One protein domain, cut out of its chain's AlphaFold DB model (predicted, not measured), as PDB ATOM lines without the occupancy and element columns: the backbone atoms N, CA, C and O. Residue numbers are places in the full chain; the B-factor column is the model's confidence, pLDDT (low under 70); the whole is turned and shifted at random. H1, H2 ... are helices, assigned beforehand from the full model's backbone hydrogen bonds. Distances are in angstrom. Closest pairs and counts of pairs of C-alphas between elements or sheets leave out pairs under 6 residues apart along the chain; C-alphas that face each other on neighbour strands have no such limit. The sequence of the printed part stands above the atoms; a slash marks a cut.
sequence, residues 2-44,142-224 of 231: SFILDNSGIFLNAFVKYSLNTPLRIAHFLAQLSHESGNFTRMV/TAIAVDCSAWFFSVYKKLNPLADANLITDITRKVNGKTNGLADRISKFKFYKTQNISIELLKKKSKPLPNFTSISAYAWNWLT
ATOM      1  N   SER A   2      58.762 -33.265  14.657       88.19
ATOM      2  CA  SER A   2      59.018 -34.724  14.639       88.19
ATOM      3  C   SER A   2      58.552 -35.439  15.906       88.19
ATOM      4  O   SER A   2      57.651 -36.258  15.817       88.19
ATOM      5  N   PHE A   3      59.013 -35.005  17.085       93.81
ATOM      6  CA  PHE A   3      58.637 -35.620  18.364       93.81
ATOM      7  C   PHE A   3      57.121 -35.822  18.549       93.81
ATOM      8  O   PHE A   3      56.688 -36.876  19.007       93.81
ATOM      9  N   ILE A   4      56.301 -34.830  18.180       95.06
ATOM     10  CA  ILE A   4      54.838 -34.906  18.330       95.06
ATOM     11  C   ILE A   4      54.252 -35.930  17.352       95.06
ATOM     12  O   ILE A   4      53.359 -36.685  17.722       95.06
ATOM     13  N   LEU A   5      54.751 -35.964  16.114       92.62
ATOM     14  CA  LEU A   5      54.269 -36.881  15.080       92.62
ATOM     15  C   LEU A   5      54.727 -38.323  15.339       92.62
ATOM     16  O   LEU A   5      53.922 -39.246  15.202       92.62
ATOM     17  N   ASP A   6      55.966 -38.505  15.794       92.56
ATOM     18  CA  ASP A   6      56.539 -39.797  16.185       92.56
ATOM     19  C   ASP A   6      55.787 -40.397  17.384       92.56
ATOM     20  O   ASP A   6      55.631 -41.611  17.490       92.56
ATOM     21  N   ASN A   7      55.237 -39.538  18.250       94.50
ATOM     22  CA  ASN A   7      54.405 -39.906  19.398       94.50
ATOM     23  C   ASN A   7      52.912 -39.597  19.167       94.50
ATOM     24  O   ASN A   7      52.163 -39.371  20.121       94.50
ATOM     25  N   SER A   8      52.460 -39.576  17.912       93.88
ATOM     26  CA  SER A   8      51.112 -39.115  17.537       93.88
ATOM     27  C   SER A   8      49.978 -39.836  18.266       93.88
ATOM     28  O   SER A   8      49.020 -39.178  18.662       93.88
ATOM     29  N   GLY A   9      50.096 -41.145  18.517       93.38
ATOM     30  CA  GLY A   9      49.108 -41.904  19.298       93.38
ATOM     31  C   GLY A   9      48.977 -41.418  20.749       93.38
ATOM     32  O   GLY A   9      47.867 -41.265  21.251       93.38
ATOM     33  N   ILE A  10      50.096 -41.085  21.399       95.75
ATOM     34  CA  ILE A  10      50.117 -40.553  22.773       95.75
ATOM     35  C   ILE A  10      49.437 -39.183  22.823       95.75
ATOM     36  O   ILE A  10      48.560 -38.952  23.658       95.75
ATOM     37  N   PHE A  11      49.814 -38.276  21.915       96.75
ATOM     38  CA  PHE A  11      49.212 -36.943  21.849       96.75
ATOM     39  C   PHE A  11      47.730 -37.009  21.483       96.75
ATOM     40  O   PHE A  11      46.931 -36.311  22.099       96.75
ATOM     41  N   LEU A  12      47.343 -37.881  20.547       95.25
ATOM     42  CA  LEU A  12      45.947 -38.107  20.179       95.25
ATOM     43  C   LEU A  12      45.110 -38.523  21.393       95.25
ATOM     44  O   LEU A  12      44.070 -37.915  21.651       95.25
ATOM     45  N   ASN A  13      45.578 -39.510  22.160       94.19
ATOM     46  CA  ASN A  13      44.887 -39.989  23.358       94.19
ATOM     47  C   ASN A  13      44.681 -38.867  24.378       94.19
ATOM     48  O   ASN A  13      43.570 -38.673  24.872       94.19
ATOM     49  N   ALA A  14      45.734 -38.099  24.664       96.62
ATOM     50  CA  ALA A  14      45.641 -36.966  25.573       96.62
ATOM     51  C   ALA A  14      44.685 -35.890  25.035       96.62
ATOM     52  O   ALA A  14      43.858 -35.362  25.776       96.62
ATOM     53  N   PHE A  15      44.744 -35.582  23.741       96.81
ATOM     54  CA  PHE A  15      43.920 -34.524  23.164       96.81
ATOM     55  C   PHE A  15      42.432 -34.856  23.203       96.81
ATOM     56  O   PHE A  15      41.627 -33.993  23.555       96.81
ATOM     57  N   VAL A  16      42.077 -36.111  22.917       94.69
ATOM     58  CA  VAL A  16      40.703 -36.608  23.046       94.69
ATOM     59  C   VAL A  16      40.264 -36.597  24.511       94.69
ATOM     60  O   VAL A  16      39.225 -36.024  24.825       94.69
ATOM     61  N   LYS A  17      41.070 -37.166  25.419       96.62
ATOM     62  CA  LYS A  17      40.743 -37.286  26.850       96.62
ATOM     63  C   LYS A  17      40.531 -35.935  27.541       96.62
ATOM     64  O   LYS A  17      39.689 -35.833  28.427       96.62
ATOM     65  N   TYR A  18      41.296 -34.913  27.160       97.50
ATOM     66  CA  TYR A  18      41.331 -33.615  27.845       97.50
ATOM     67  C   TYR A  18      40.700 -32.464  27.047       97.50
ATOM     68  O   TYR A  18      40.849 -31.295  27.411       97.50
ATOM     69  N   SER A  19      39.977 -32.775  25.968       97.06
ATOM     70  CA  SER A  19      39.301 -31.786  25.118       97.06
ATOM     71  C   SER A  19      40.247 -30.731  24.525       97.06
ATOM     72  O   SER A  19      39.865 -29.571  24.338       97.06
ATOM     73  N   LEU A  20      41.479 -31.123  24.188       97.44
ATOM     74  CA  LEU A  20      42.421 -30.315  23.404       97.44
ATOM     75  C   LEU A  20      42.165 -30.568  21.913       97.44
ATOM     76  O   LEU A  20      42.982 -31.147  21.205       97.44
ATOM     77  N   ASN A  21      40.975 -30.195  21.454       93.50
ATOM     78  CA  ASN A  21      40.411 -30.621  20.172       93.50
ATOM     79  C   ASN A  21      40.155 -29.470  19.185       93.50
ATOM     80  O   ASN A  21      39.637 -29.708  18.100       93.50
ATOM     81  N   THR A  22      40.541 -28.240  19.532       95.94
ATOM     82  CA  THR A  22      40.536 -27.097  18.609       95.94
ATOM     83  C   THR A  22      41.972 -26.713  18.244       95.94
ATOM     84  O   THR A  22      42.871 -26.867  19.083       95.94
ATOM     85  N   PRO A  23      42.223 -26.159  17.040       96.00
ATOM     86  CA  PRO A  23      43.559 -25.697  16.662       96.00
ATOM     87  C   PRO A  23      44.169 -24.714  17.672       96.00
ATOM     88  O   PRO A  23      45.364 -24.778  17.955       96.00
ATOM     89  N   LEU A  24      43.348 -23.840  18.271       96.75
ATOM     90  CA  LEU A  24      43.798 -22.894  19.296       96.75
ATOM     91  C   LEU A  24      44.223 -23.591  20.591       96.75
ATOM     92  O   LEU A  24      45.319 -23.323  21.081       96.75
ATOM     93  N   ARG A  25      43.405 -24.507  21.130       98.38
ATOM     94  CA  ARG A  25      43.752 -25.259  22.349       98.38
ATOM     95  C   ARG A  25      45.035 -26.055  22.166       98.38
ATOM     96  O   ARG A  25      45.919 -25.979  23.015       98.38
ATOM     97  N   ILE A  26      45.156 -26.757  21.039       98.44
ATOM     98  CA  ILE A  26      46.347 -27.540  20.694       98.44
ATOM     99  C   ILE A  26      47.578 -26.633  20.614       98.44
ATOM    100  O   ILE A  26      48.598 -26.936  21.234       98.44
ATOM    101  N   ALA A  27      47.493 -25.503  19.905       98.19
ATOM    102  CA  ALA A  27      48.617 -24.584  19.761       98.19
ATOM    103  C   ALA A  27      49.048 -23.966  21.101       98.19
ATOM    104  O   ALA A  27      50.244 -23.925  21.387       98.19
ATOM    105  N   HIS A  28      48.103 -23.529  21.943       98.56
ATOM    106  CA  HIS A  28      48.411 -23.007  23.283       98.56
ATOM    107  C   HIS A  28      49.051 -24.069  24.169       98.56
ATOM    108  O   HIS A  28      50.087 -23.811  24.779       98.56
ATOM    109  N   PHE A  29      48.473 -25.268  24.209       98.62
ATOM    110  CA  PHE A  29      49.000 -26.384  24.986       98.62
ATOM    111  C   PHE A  29      50.437 -26.731  24.577       98.62
ATOM    112  O   PHE A  29      51.344 -26.720  25.410       98.62
ATOM    113  N   LEU A  30      50.669 -26.973  23.285       98.50
ATOM    114  CA  LEU A  30      51.988 -27.339  22.771       98.50
ATOM    115  C   LEU A  30      53.012 -26.216  22.950       98.50
ATOM    116  O   LEU A  30      54.174 -26.508  23.222       98.50
ATOM    117  N   ALA A  31      52.604 -24.948  22.847       98.25
ATOM    118  CA  ALA A  31      53.491 -23.814  23.093       98.25
ATOM    119  C   ALA A  31      54.000 -23.781  24.536       98.25
ATOM    120  O   ALA A  31      55.197 -23.588  24.751       98.25
ATOM    121  N   GLN A  32      53.115 -24.009  25.512       98.38
ATOM    122  CA  GLN A  32      53.495 -24.069  26.923       98.38
ATOM    123  C   GLN A  32      54.432 -25.254  27.177       98.38
ATOM    124  O   GLN A  32      55.535 -25.049  27.670       98.38
ATOM    125  N   LEU A  33      54.062 -26.470  26.757       98.00
ATOM    126  CA  LEU A  33      54.893 -27.664  26.971       98.00
ATOM    127  C   LEU A  33      56.262 -27.537  26.316       98.00
ATOM    128  O   LEU A  33      57.275 -27.878  26.917       98.00
ATOM    129  N   SER A  34      56.303 -27.047  25.082       97.88
ATOM    130  CA  SER A  34      57.546 -26.874  24.342       97.88
ATOM    131  C   SER A  34      58.444 -25.811  24.985       97.88
ATOM    132  O   SER A  34      59.662 -25.948  24.946       97.88
ATOM    133  N   HIS A  35      57.888 -24.789  25.640       97.69
ATOM    134  CA  HIS A  35      58.688 -23.881  26.462       97.69
ATOM    135  C   HIS A  35      59.231 -24.575  27.719       97.69
ATOM    136  O   HIS A  35      60.443 -24.610  27.912       97.69
ATOM    137  N   GLU A  36      58.357 -25.185  28.526       96.44
ATOM    138  CA  GLU A  36      58.729 -25.809  29.811       96.44
ATOM    139  C   GLU A  36      59.759 -26.939  29.663       96.44
ATOM    140  O   GLU A  36      60.612 -27.146  30.522       96.44
ATOM    141  N   SER A  37      59.707 -27.667  28.549       96.62
ATOM    142  CA  SER A  37      60.550 -28.841  28.307       96.62
ATOM    143  C   SER A  37      61.744 -28.591  27.387       96.62
ATOM    144  O   SER A  37      62.427 -29.543  26.999       96.62
ATOM    145  N   GLY A  38      61.986 -27.342  26.970       96.06
ATOM    146  CA  GLY A  38      63.025 -27.035  25.986       96.06
ATOM    147  C   GLY A  38      62.809 -27.785  24.665       96.06
ATOM    148  O   GLY A  38      63.700 -28.475  24.179       96.06
ATOM    149  N   ASN A  39      61.612 -27.672  24.096       97.00
ATOM    150  CA  ASN A  39      61.138 -28.370  22.901       97.00
ATOM    151  C   ASN A  39      61.103 -29.903  23.050       97.00
ATOM    152  O   ASN A  39      61.531 -30.617  22.146       97.00
ATOM    153  N   PHE A  40      60.560 -30.409  24.162       96.88
ATOM    154  CA  PHE A  40      60.420 -31.840  24.476       96.88
ATOM    155  C   PHE A  40      61.747 -32.585  24.684       96.88
ATOM    156  O   PHE A  40      61.792 -33.807  24.581       96.88
ATOM    157  N   THR A  41      62.828 -31.870  25.003       95.94
ATOM    158  CA  THR A  41      64.153 -32.471  25.239       95.94
ATOM    159  C   THR A  41      64.441 -32.734  26.717       95.94
ATOM    160  O   THR A  41      65.393 -33.440  27.042       95.94
ATOM    161  N   ARG A  42      63.630 -32.182  27.629       95.69
ATOM    162  CA  ARG A  42      63.821 -32.284  29.081       95.69
ATOM    163  C   ARG A  42      62.540 -32.747  29.766       95.69
ATOM    164  O   ARG A  42      61.470 -32.187  29.547       95.69
ATOM    165  N   MET A  43      62.679 -33.754  30.624       97.19
ATOM    166  CA  MET A  43      61.598 -34.286  31.464       97.19
ATOM    167  C   MET A  43      61.927 -34.257  32.952       97.19
ATOM    168  O   MET A  43      61.108 -34.668  33.758       97.19
ATOM    169  N   VAL A  44      63.110 -33.800  33.342       97.06
ATOM    170  CA  VAL A  44      63.491 -33.658  34.744       97.06
ATOM    171  C   VAL A  44      64.288 -32.381  34.883       97.06
ATOM    172  O   VAL A  44      65.093 -32.051  34.004       97.06
ATOM    173  N   THR A 142      57.093 -40.958  28.422       97.25
ATOM    174  CA  THR A 142      56.451 -40.025  27.477       97.25
ATOM    175  C   THR A 142      54.925 -40.025  27.564       97.25
ATOM    176  O   THR A 142      54.318 -38.955  27.587       97.25
ATOM    177  N   ALA A 143      54.296 -41.201  27.659       97.12
ATOM    178  CA  ALA A 143      52.841 -41.316  27.733       97.12
ATOM    179  C   ALA A 143      52.261 -40.634  28.983       97.12
ATOM    180  O   ALA A 143      51.342 -39.819  28.879       97.12
ATOM    181  N   ILE A 144      52.847 -40.906  30.153       98.19
ATOM    182  CA  ILE A 144      52.417 -40.336  31.435       98.19
ATOM    183  C   ILE A 144      52.778 -38.846  31.508       98.19
ATOM    184  O   ILE A 144      51.980 -38.042  31.980       98.19
ATOM    185  N   ALA A 145      53.933 -38.439  30.977       98.50
ATOM    186  CA  ALA A 145      54.341 -37.039  30.927       98.50
ATOM    187  C   ALA A 145      53.365 -36.181  30.101       98.50
ATOM    188  O   ALA A 145      52.996 -35.085  30.533       98.50
ATOM    189  N   VAL A 146      52.922 -36.662  28.932       98.69
ATOM    190  CA  VAL A 146      51.937 -35.963  28.086       98.69
ATOM    191  C   VAL A 146      50.554 -35.953  28.741       98.69
ATOM    192  O   VAL A 146      49.917 -34.900  28.769       98.69
ATOM    193  N   ASP A 147      50.109 -37.074  29.323       98.75
ATOM    194  CA  ASP A 147      48.836 -37.153  30.053       98.75
ATOM    195  C   ASP A 147      48.805 -36.187  31.250       98.75
ATOM    196  O   ASP A 147      47.887 -35.373  31.354       98.75
ATOM    197  N   CYS A 148      49.843 -36.198  32.092       98.81
ATOM    198  CA  CYS A 148      50.001 -35.277  33.219       98.81
ATOM    199  C   CYS A 148      49.979 -33.818  32.764       98.81
ATOM    200  O   CYS A 148      49.343 -32.969  33.388       98.81
ATOM    201  N   SER A 149      50.656 -33.513  31.659       98.81
ATOM    202  CA  SER A 149      50.699 -32.161  31.111       98.81
ATOM    203  C   SER A 149      49.314 -31.699  30.641       98.81
ATOM    204  O   SER A 149      48.899 -30.576  30.932       98.81
ATOM    205  N   ALA A 150      48.568 -32.568  29.951       98.81
ATOM    206  CA  ALA A 150      47.225 -32.271  29.456       98.81
ATOM    207  C   ALA A 150      46.188 -32.170  30.589       98.81
ATOM    208  O   ALA A 150      45.340 -31.272  30.553       98.81
ATOM    209  N   TRP A 151      46.303 -33.007  31.627       98.81
ATOM    210  CA  TRP A 151      45.552 -32.873  32.878       98.81
ATOM    211  C   TRP A 151      45.827 -31.530  33.553       98.81
ATOM    212  O   TRP A 151      44.888 -30.800  33.883       98.81
ATOM    213  N   PHE A 152      47.105 -31.182  33.727       98.75
ATOM    214  CA  PHE A 152      47.495 -29.944  34.386       98.75
ATOM    215  C   PHE A 152      46.882 -28.737  33.668       98.75
ATOM    216  O   PHE A 152      46.264 -27.879  34.296       98.75
ATOM    217  N   PHE A 153      46.997 -28.703  32.339       98.75
ATOM    218  CA  PHE A 153      46.467 -27.624  31.514       98.75
ATOM    219  C   PHE A 153      44.934 -27.554  31.563       98.75
ATOM    220  O   PHE A 153      44.356 -26.518  31.901       98.75
ATOM    221  N   SER A 154      44.265 -28.658  31.242       98.69
ATOM    222  CA  SER A 154      42.832 -28.655  30.933       98.69
ATOM    223  C   SER A 154      41.959 -28.759  32.176       98.69
ATOM    224  O   SER A 154      40.898 -28.144  32.238       98.69
ATOM    225  N   VAL A 155      42.409 -29.515  33.178       98.44
ATOM    226  CA  VAL A 155      41.614 -29.864  34.362       98.44
ATOM    227  C   VAL A 155      42.102 -29.105  35.584       98.44
ATOM    228  O   VAL A 155      41.320 -28.404  36.222       98.44
ATOM    229  N   TYR A 156      43.394 -29.202  35.901       98.25
ATOM    230  CA  TYR A 156      43.931 -28.636  37.139       98.25
ATOM    231  C   TYR A 156      43.962 -27.102  37.105       98.25
ATOM    232  O   TYR A 156      43.536 -26.441  38.050       98.25
ATOM    233  N   LYS A 157      44.420 -26.518  35.991       97.81
ATOM    234  CA  LYS A 157      44.476 -25.063  35.782       97.81
ATOM    235  C   LYS A 157      43.290 -24.499  34.994       97.81
ATOM    236  O   LYS A 157      43.137 -23.277  34.965       97.81
ATOM    237  N   LYS A 158      42.453 -25.365  34.405       98.25
ATOM    238  CA  LYS A 158      41.244 -25.013  33.633       98.25
ATOM    239  C   LYS A 158      41.528 -24.009  32.504       98.25
ATOM    240  O   LYS A 158      40.868 -22.979  32.399       98.25
ATOM    241  N   LEU A 159      42.546 -24.280  31.685       98.62
ATOM    242  CA  LEU A 159      43.074 -23.322  30.702       98.62
ATOM    243  C   LEU A 159      42.390 -23.373  29.332       98.62
ATOM    244  O   LEU A 159      42.585 -22.454  28.542       98.62
ATOM    245  N   ASN A 160      41.561 -24.382  29.057       98.56
ATOM    246  CA  ASN A 160      40.865 -24.506  27.771       98.56
ATOM    247  C   ASN A 160      40.048 -23.247  27.397       98.56
ATOM    248  O   ASN A 160      40.261 -22.750  26.293       98.56
ATOM    249  N   PRO A 161      39.226 -22.647  28.288       98.62
ATOM    250  CA  PRO A 161      38.504 -21.411  27.961       98.62
ATOM    251  C   PRO A 161      39.423 -20.224  27.642       98.62
ATOM    252  O   PRO A 161      39.119 -19.415  26.771       98.62
ATOM    253  N   LEU A 162      40.579 -20.124  28.311       98.56
ATOM    254  CA  LEU A 162      41.557 -19.072  28.016       98.56
ATOM    255  C   LEU A 162      42.229 -19.295  26.661       98.56
ATOM    256  O   LEU A 162      42.540 -18.333  25.964       98.56
ATOM    257  N   ALA A 163      42.450 -20.554  26.281       98.44
ATOM    258  CA  ALA A 163      42.982 -20.897  24.970       98.44
ATOM    259  C   ALA A 163      41.977 -20.583  23.854       98.44
ATOM    260  O   ALA A 163      42.381 -20.063  22.815       98.44
ATOM    261  N   ASP A 164      40.684 -20.821  24.087       98.44
ATOM    262  CA  ASP A 164      39.611 -20.450  23.154       98.44
ATOM    263  C   ASP A 164      39.517 -18.929  22.978       98.44
ATOM    264  O   ASP A 164      39.406 -18.441  21.856       98.44
ATOM    265  N   ALA A 165      39.663 -18.174  24.071       98.38
ATOM    266  CA  ALA A 165      39.755 -16.712  24.053       98.38
ATOM    267  C   ALA A 165      41.128 -16.181  23.581       98.38
ATOM    268  O   ALA A 165      41.351 -14.973  23.539       98.38
ATOM    269  N   ASN A 166      42.059 -17.072  23.222       98.00
ATOM    270  CA  ASN A 166      43.407 -16.759  22.752       98.00
ATOM    271  C   ASN A 166      44.266 -15.912  23.728       98.00
ATOM    272  O   ASN A 166      45.107 -15.111  23.314       98.00
ATOM    273  N   LEU A 167      44.095 -16.116  25.038       98.19
ATOM    274  CA  LEU A 167      44.706 -15.328  26.118       98.19
ATOM    275  C   LEU A 167      46.059 -15.899  26.583       98.19
ATOM    276  O   LEU A 167      46.219 -16.346  27.721       98.19
ATOM    277  N   ILE A 168      47.074 -15.878  25.711       97.62
ATOM    278  CA  ILE A 168      48.382 -16.509  25.992       97.62
ATOM    279  C   ILE A 168      49.096 -15.962  27.237       97.62
ATOM    280  O   ILE A 168      49.779 -16.709  27.944       97.62
ATOM    281  N   THR A 169      48.943 -14.670  27.526       98.00
ATOM    282  CA  THR A 169      49.568 -14.032  28.693       98.00
ATOM    283  C   THR A 169      48.985 -14.580  29.993       98.00
ATOM    284  O   THR A 169      49.739 -14.911  30.911       98.00
ATOM    285  N   ASP A 170      47.664 -14.761  30.060       98.12
ATOM    286  CA  ASP A 170      46.992 -15.303  31.244       98.12
ATOM    287  C   ASP A 170      47.240 -16.803  31.409       98.12
ATOM    288  O   ASP A 170      47.466 -17.272  32.528       98.12
ATOM    289  N   ILE A 171      47.296 -17.548  30.299       98.31
ATOM    290  CA  ILE A 171      47.735 -18.952  30.291       98.31
ATOM    291  C   ILE A 171      49.148 -19.053  30.874       98.31
ATOM    292  O   ILE A 171      49.375 -19.826  31.803       98.31
ATOM    293  N   THR A 172      50.082 -18.232  30.390       97.38
ATOM    294  CA  THR A 172      51.476 -18.221  30.862       97.38
ATOM    295  C   THR A 172      51.557 -17.929  32.358       97.38
ATOM    296  O   THR A 172      52.229 -18.655  33.090       97.38
ATOM    297  N   ARG A 173      50.813 -16.924  32.842       97.00
ATOM    298  CA  ARG A 173      50.762 -16.592  34.272       97.00
ATOM    299  C   ARG A 173      50.237 -17.758  35.112       97.00
ATOM    300  O   ARG A 173      50.753 -17.995  36.197       97.00
ATOM    301  N   LYS A 174      49.241 -18.510  34.634       96.56
ATOM    302  CA  LYS A 174      48.690 -19.668  35.361       96.56
ATOM    303  C   LYS A 174      49.588 -20.907  35.329       96.56
ATOM    304  O   LYS A 174      49.545 -21.684  36.286       96.56
ATOM    305  N   VAL A 175      50.365 -21.094  34.261       94.31
ATOM    306  CA  VAL A 175      51.331 -22.197  34.135       94.31
ATOM    307  C   VAL A 175      52.554 -21.946  35.017       94.31
ATOM    308  O   VAL A 175      52.890 -22.795  35.833       94.31
ATOM    309  N   ASN A 176      53.160 -20.760  34.924       89.50
ATOM    310  CA  ASN A 176      54.460 -20.459  35.534       89.50
ATOM    311  C   ASN A 176      54.376 -19.567  36.798       89.50
ATOM    312  O   ASN A 176      55.383 -19.202  37.395       89.50
ATOM    313  N   GLY A 177      53.179 -19.118  37.190       88.00
ATOM    314  CA  GLY A 177      52.968 -18.162  38.292       88.00
ATOM    315  C   GLY A 177      53.366 -16.712  37.966       88.00
ATOM    316  O   GLY A 177      52.985 -15.791  38.684       88.00
ATOM    317  N   LYS A 178      54.109 -16.496  36.873       90.75
ATOM    318  CA  LYS A 178      54.592 -15.205  36.350       90.75
ATOM    319  C   LYS A 178      54.625 -15.240  34.819       90.75
ATOM    320  O   LYS A 178      54.297 -16.250  34.205       90.75
ATOM    321  N   THR A 179      55.073 -14.160  34.187       93.12
ATOM    322  CA  THR A 179      55.208 -14.044  32.723       93.12
ATOM    323  C   THR A 179      56.613 -14.369  32.195       93.12
ATOM    324  O   THR A 179      56.931 -14.025  31.056       93.12
ATOM    325  N   ASN A 180      57.466 -15.047  32.976       89.81
ATOM    326  CA  ASN A 180      58.803 -15.431  32.506       89.81
ATOM    327  C   ASN A 180      58.698 -16.285  31.228       89.81
ATOM    328  O   ASN A 180      57.887 -17.212  31.141       89.81
ATOM    329  N   GLY A 181      59.508 -15.940  30.225       95.44
ATOM    330  CA  GLY A 181      59.525 -16.640  28.940       95.44
ATOM    331  C   GLY A 181      58.346 -16.335  28.007       95.44
ATOM    332  O   GLY A 181      58.208 -17.008  26.989       95.44
ATOM    333  N   LEU A 182      57.504 -15.332  28.299       97.44
ATOM    334  CA  LEU A 182      56.310 -15.023  27.496       97.44
ATOM    335  C   LEU A 182      56.613 -14.823  26.000       97.44
ATOM    336  O   LEU A 182      55.873 -15.336  25.165       97.44
ATOM    337  N   ALA A 183      57.701 -14.129  25.651       98.19
ATOM    338  CA  ALA A 183      58.079 -13.904  24.253       98.19
ATOM    339  C   ALA A 183      58.342 -15.219  23.493       98.19
ATOM    340  O   ALA A 183      57.850 -15.403  22.377       98.19
ATOM    341  N   ASP A 184      59.047 -16.167  24.116       98.38
ATOM    342  CA  ASP A 184      59.297 -17.488  23.533       98.38
ATOM    343  C   ASP A 184      57.996 -18.303  23.428       98.38
ATOM    344  O   ASP A 184      57.709 -18.875  22.378       98.38
ATOM    345  N   ARG A 185      57.125 -18.260  24.445       98.44
ATOM    346  CA  ARG A 185      55.797 -18.905  24.391       98.44
ATOM    347  C   ARG A 185      54.930 -18.352  23.255       98.44
ATOM    348  O   ARG A 185      54.291 -19.133  22.555       98.44
ATOM    349  N   ILE A 186      54.945 -17.036  23.021       98.56
ATOM    350  CA  ILE A 186      54.266 -16.396  21.879       98.56
ATOM    351  C   ILE A 186      54.845 -16.892  20.553       98.56
ATOM    352  O   ILE A 186      54.083 -17.231  19.645       98.56
ATOM    353  N   SER A 187      56.172 -16.957  20.432       98.50
ATOM    354  CA  SER A 187      56.838 -17.473  19.233       98.50
ATOM    355  C   SER A 187      56.432 -18.924  18.946       98.50
ATOM    356  O   SER A 187      55.981 -19.246  17.845       98.50
ATOM    357  N   LYS A 188      56.466 -19.790  19.966       98.38
ATOM    358  CA  LYS A 188      56.041 -21.192  19.856       98.38
ATOM    359  C   LYS A 188      54.561 -21.338  19.533       98.38
ATOM    360  O   LYS A 188      54.205 -22.187  18.722       98.38
ATOM    361  N   PHE A 189      53.697 -20.510  20.114       98.25
ATOM    362  CA  PHE A 189      52.275 -20.495  19.775       98.25
ATOM    363  C   PHE A 189      52.056 -20.173  18.297       98.25
ATOM    364  O   PHE A 189      51.346 -20.908  17.611       98.25
ATOM    365  N   LYS A 190      52.713 -19.123  17.782       98.06
ATOM    366  CA  LYS A 190      52.662 -18.778  16.353       98.06
ATOM    367  C   LYS A 190      53.137 -19.947  15.493       98.06
ATOM    368  O   LYS A 190      52.449 -20.297  14.542       98.06
ATOM    369  N   PHE A 191      54.246 -20.586  15.869       97.69
ATOM    370  CA  PHE A 191      54.745 -21.783  15.194       97.69
ATOM    371  C   PHE A 191      53.698 -22.907  15.167       97.69
ATOM    372  O   PHE A 191      53.324 -23.359  14.091       97.69
ATOM    373  N   TYR A 192      53.158 -23.335  16.312       97.25
ATOM    374  CA  TYR A 192      52.185 -24.436  16.348       97.25
ATOM    375  C   TYR A 192      50.863 -24.107  15.653       97.25
ATOM    376  O   TYR A 192      50.235 -25.006  15.096       97.25
ATOM    377  N   LYS A 193      50.469 -22.831  15.608       95.75
ATOM    378  CA  LYS A 193      49.296 -22.388  14.852       95.75
ATOM    379  C   LYS A 193      49.468 -22.594  13.340       95.75
ATOM    380  O   LYS A 193      48.493 -22.934  12.679       95.75
ATOM    381  N   THR A 194      50.679 -22.444  12.790       95.69
ATOM    382  CA  THR A 194      50.940 -22.689  11.354       95.69
ATOM    383  C   THR A 194      51.119 -24.165  11.012       95.69
ATOM    384  O   THR A 194      51.000 -24.546   9.853       95.69
ATOM    385  N   GLN A 195      51.374 -25.012  12.010       92.56
ATOM    386  CA  GLN A 195      51.620 -26.439  11.814       92.56
ATOM    387  C   GLN A 195      50.352 -27.267  11.535       92.56
ATOM    388  O   GLN A 195      50.467 -28.446  11.204       92.56
ATOM    389  N   ASN A 196      49.160 -26.680  11.700       85.81
ATOM    390  CA  ASN A 196      47.861 -27.333  11.512       85.81
ATOM    391  C   ASN A 196      47.752 -28.713  12.200       85.81
ATOM    392  O   ASN A 196      47.249 -29.683  11.630       85.81
ATOM    393  N   ILE A 197      48.268 -28.817  13.429       91.81
ATOM    394  CA  ILE A 197      48.152 -30.044  14.222       91.81
ATOM    395  C   ILE A 197      46.687 -30.213  14.622       91.81
ATOM    396  O   ILE A 197      46.132 -29.370  15.324       91.81
ATOM    397  N   SER A 198      46.078 -31.314  14.187       90.25
ATOM    398  CA  SER A 198      44.685 -31.657  14.477       90.25
ATOM    399  C   SER A 198      44.548 -33.112  14.921       90.25
ATOM    400  O   SER A 198      45.456 -33.927  14.731       90.25
ATOM    401  N   ILE A 199      43.390 -33.453  15.484       89.56
ATOM    402  CA  ILE A 199      43.030 -34.833  15.826       89.56
ATOM    403  C   ILE A 199      43.129 -35.739  14.590       89.56
ATOM    404  O   ILE A 199      43.667 -36.839  14.670       89.56
ATOM    405  N   GLU A 200      42.659 -35.275  13.435       88.56
ATOM    406  CA  GLU A 200      42.682 -36.001  12.162       88.56
ATOM    407  C   GLU A 200      44.109 -36.216  11.666       88.56
ATOM    408  O   GLU A 200      44.441 -37.314  11.215       88.56
ATOM    409  N   LEU A 201      44.970 -35.195  11.766       89.31
ATOM    410  CA  LEU A 201      46.381 -35.336  11.417       89.31
ATOM    411  C   LEU A 201      47.050 -36.390  12.302       89.31
ATOM    412  O   LEU A 201      47.737 -37.273  11.789       89.31
ATOM    413  N   LEU A 202      46.831 -36.320  13.619       88.88
ATOM    414  CA  LEU A 202      47.415 -37.274  14.557       88.88
ATOM    415  C   LEU A 202      46.874 -38.691  14.337       88.88
ATOM    416  O   LEU A 202      47.669 -39.620  14.343       88.88
ATOM    417  N   LYS A 203      45.579 -38.865  14.033       86.31
ATOM    418  CA  LYS A 203      44.989 -40.161  13.641       86.31
ATOM    419  C   LYS A 203      45.635 -40.752  12.387       86.31
ATOM    420  O   LYS A 203      45.920 -41.942  12.349       86.31
ATOM    421  N   LYS A 204      45.890 -39.933  11.359       86.69
ATOM    422  CA  LYS A 204      46.561 -40.387  10.125       86.69
ATOM    423  C   LYS A 204      48.015 -40.793  10.362       86.69
ATOM    424  O   LYS A 204      48.547 -41.615   9.622       86.69
ATOM    425  N   LYS A 205      48.678 -40.165  11.337       86.00
ATOM    426  CA  LYS A 205      50.088 -40.414  11.666       86.00
ATOM    427  C   LYS A 205      50.278 -41.498  12.718       86.00
ATOM    428  O   LYS A 205      51.325 -42.141  12.715       86.00
ATOM    429  N   SER A 206      49.284 -41.739  13.570       77.00
ATOM    430  CA  SER A 206      49.302 -42.888  14.461       77.00
ATOM    431  C   SER A 206      49.272 -44.147  13.607       77.00
ATOM    432  O   SER A 206      48.381 -44.297  12.771       77.00
ATOM    433  N   LYS A 207      50.248 -45.046  13.799       64.31
ATOM    434  CA  LYS A 207      50.193 -46.386  13.198       64.31
ATOM    435  C   LYS A 207      48.816 -46.988  13.522       64.31
ATOM    436  O   LYS A 207      48.375 -46.806  14.663       64.31
ATOM    437  N   PRO A 208      48.137 -47.663  12.574       51.94
ATOM    438  CA  PRO A 208      46.915 -48.379  12.902       51.94
ATOM    439  C   PRO A 208      47.207 -49.254  14.116       51.94
ATOM    440  O   PRO A 208      48.212 -49.971  14.144       51.94
ATOM    441  N   LEU A 209      46.383 -49.101  15.153       46.72
ATOM    442  CA  LEU A 209      46.458 -49.968  16.316       46.72
ATOM    443  C   LEU A 209      46.390 -51.404  15.776       46.72
ATOM    444  O   LEU A 209      45.499 -51.681  14.968       46.72
ATOM    445  N   PRO A 210      47.310 -52.309  16.154       46.59
ATOM    446  CA  PRO A 210      47.080 -53.727  15.938       46.59
ATOM    447  C   PRO A 210      45.661 -54.047  16.415       46.59
ATOM    448  O   PRO A 210      45.235 -53.506  17.436       46.59
ATOM    449  N   ASN A 211      44.914 -54.856  15.662       41.28
ATOM    450  CA  ASN A 211      43.574 -55.287  16.054       41.28
ATOM    451  C   ASN A 211      43.656 -55.996  17.414       41.28
ATOM    452  O   ASN A 211      43.915 -57.195  17.486       41.28
ATOM    453  N   PHE A 212      43.474 -55.251  18.499       46.78
ATOM    454  CA  PHE A 212      43.424 -55.801  19.840       46.78
ATOM    455  C   PHE A 212      41.970 -56.131  20.145       46.78
ATOM    456  O   PHE A 212      41.100 -55.266  20.128       46.78
ATOM    457  N   THR A 213      41.713 -57.400  20.436       42.56
ATOM    458  CA  THR A 213      40.387 -57.938  20.758       42.56
ATOM    459  C   THR A 213      39.878 -57.515  22.145       42.56
ATOM    460  O   THR A 213      38.766 -57.880  22.513       42.56
ATOM    461  N   SER A 214      40.648 -56.740  22.929       44.56
ATOM    462  CA  SER A 214      40.195 -56.195  24.220       44.56
ATOM    463  C   SER A 214      40.968 -54.952  24.698       44.56
ATOM    464  O   SER A 214      42.134 -54.736  24.362       44.56
ATOM    465  N   ILE A 215      40.307 -54.151  25.547       44.12
ATOM    466  CA  ILE A 215      40.832 -52.930  26.193       44.12
ATOM    467  C   ILE A 215      42.000 -53.229  27.158       44.12
ATOM    468  O   ILE A 215      42.858 -52.375  27.368       44.12
ATOM    469  N   SER A 216      42.100 -54.437  27.722       48.06
ATOM    470  CA  SER A 216      43.190 -54.799  28.643       48.06
ATOM    471  C   SER A 216      44.543 -54.935  27.933       48.06
ATOM    472  O   SER A 216      45.562 -54.519  28.481       48.06
ATOM    473  N   ALA A 217      44.565 -55.411  26.683       44.44
ATOM    474  CA  ALA A 217      45.779 -55.469  25.862       44.44
ATOM    475  C   ALA A 217      46.307 -54.071  25.468       44.44
ATOM    476  O   ALA A 217      47.504 -53.891  25.243       44.44
ATOM    477  N   TYR A 218      45.425 -53.063  25.437       42.38
ATOM    478  CA  TYR A 218      45.761 -51.672  25.126       42.38
ATOM    479  C   TYR A 218      46.596 -51.008  26.230       42.38
ATOM    480  O   TYR A 218      47.559 -50.309  25.930       42.38
ATOM    481  N   ALA A 219      46.275 -51.246  27.506       43.47
ATOM    482  CA  ALA A 219      46.999 -50.641  28.627       43.47
ATOM    483  C   ALA A 219      48.442 -51.169  28.750       43.47
ATOM    484  O   ALA A 219      49.354 -50.401  29.035       43.47
ATOM    485  N   TRP A 220      48.671 -52.456  28.472       42.59
ATOM    486  CA  TRP A 220      49.980 -53.094  28.655       42.59
ATOM    487  C   TRP A 220      51.048 -52.655  27.641       42.59
ATOM    488  O   TRP A 220      52.202 -52.479  28.023       42.59
ATOM    489  N   ASN A 221      50.684 -52.402  26.379       44.69
ATOM    490  CA  ASN A 221      51.658 -52.049  25.333       44.69
ATOM    491  C   ASN A 221      52.179 -50.601  25.401       44.69
ATOM    492  O   ASN A 221      53.242 -50.308  24.859       44.69
ATOM    493  N   TRP A 222      51.459 -49.690  26.061       43.31
ATOM    494  CA  TRP A 222      51.911 -48.302  26.262       43.31
ATOM    495  C   TRP A 222      52.569 -48.074  27.633       43.31
ATOM    496  O   TRP A 222      53.123 -47.000  27.865       43.31
ATOM    497  N   LEU A 223      52.527 -49.077  28.519       44.62
ATOM    498  CA  LEU A 223      53.189 -49.083  29.828       44.62
ATOM    499  C   LEU A 223      54.541 -49.810  29.816       44.62
ATOM    500  O   LEU A 223      55.280 -49.725  30.796       44.62
ATOM    501  N   THR A 224      54.899 -50.511  28.735       39.72
ATOM    502  CA  THR A 224      56.243 -51.085  28.600       39.72
ATOM    503  C   THR A 224      57.275 -49.966  28.435       39.72
ATOM    504  O   THR A 224      57.207 -49.224  27.451       39.72
TER     505      THR A 224
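AT A GLANCE: This is residues 2 to 44 and 142 to 224 of the 231 residues of the protein "Putative chitinase" of Flavobacterium chilense (UniProt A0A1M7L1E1). What shape does the model have? Two groups of helices pack side by side: in one, H2 lies between H4 and H8 with short H1 beside H8; in the other, H7 crosses H3, with H5 on H3 and H6 on H7. A low-confidence tail with H9 runs out past the first group, and its residues 211 to 217 stick out. What is it made of, and how large is it? The printed part has 126 residues with nine named helices, H1 to H9 in order, and no named strand; the class is all helix. It is compact, with a radius of gyration of the C-alphas of 14.8 A, yet elongated, spanning 47 by 28 by 26 A.

HOW THE PARTS SIT: What meets near the first residues? H1, residues 2 to 6, only just touches H8, residues 199 to 205, with 3 pairs of C-alphas within 8 A, Leu 5 and Lys 205 closest at 6.5 A. H2, residues 8 to 17, touches H8 at a shallow tilt of 22 degrees, opposite ways, closest at C-alphas 8 and 202, 5.1 A. H2 touches H4, residues 142 to 156, at a shallow tilt of 26 degrees, the same way, closest at C-alphas 14 and 147, 5.5 A. What touches the hub, H3, residues 23 to 36? H7, residues 182 to 194, touches it at a steep tilt of 43 degrees, opposite ways, with the C-alphas of Ala 31 and Phe 189 closest at 4.8 A. H5, residues 160 to 164, touches residues 24 to 28 of H3 alone, closest at C-alphas 163 and 25, 5.1 A. What of H6 and H9? H6, residues 168 to 176, touches residues 182 to 186 of H7 alone, at a steep tilt of 61 degrees, closest at C-alphas 172 and 182, 6.7 A. H9, residues 215 to 223, touches no helix; its C-alpha 222 is 7.2 A from C-alpha 143 of H4. Are the backbones helical? Every O i to N i+4 pair is within hydrogen-bond range in H1, H2, H3, H5, H6, H7 and H8; H4 has 10 of 11, and H9 1 of 5, with 3 of 6 O i to N i+3 pairs.

IN THESE COORDINATES: Where does the first helix begin and the last end? H1 begins at C-alpha 2, (59.018, -34.724, 14.639), and H9 ends at C-alpha 223, (53.189, -49.083, 29.828). Which are longest? From first to last C-alpha, H3 measures 20.1 A, H4 19.5 A and H7 18.7 A.

THE WHOLE: Is anything missing? Residues 45 to 141 are cut out, and C-alphas 44 and 142 are 12.0 A apart. Where is confidence low? Residues 207 to 224 are under 70.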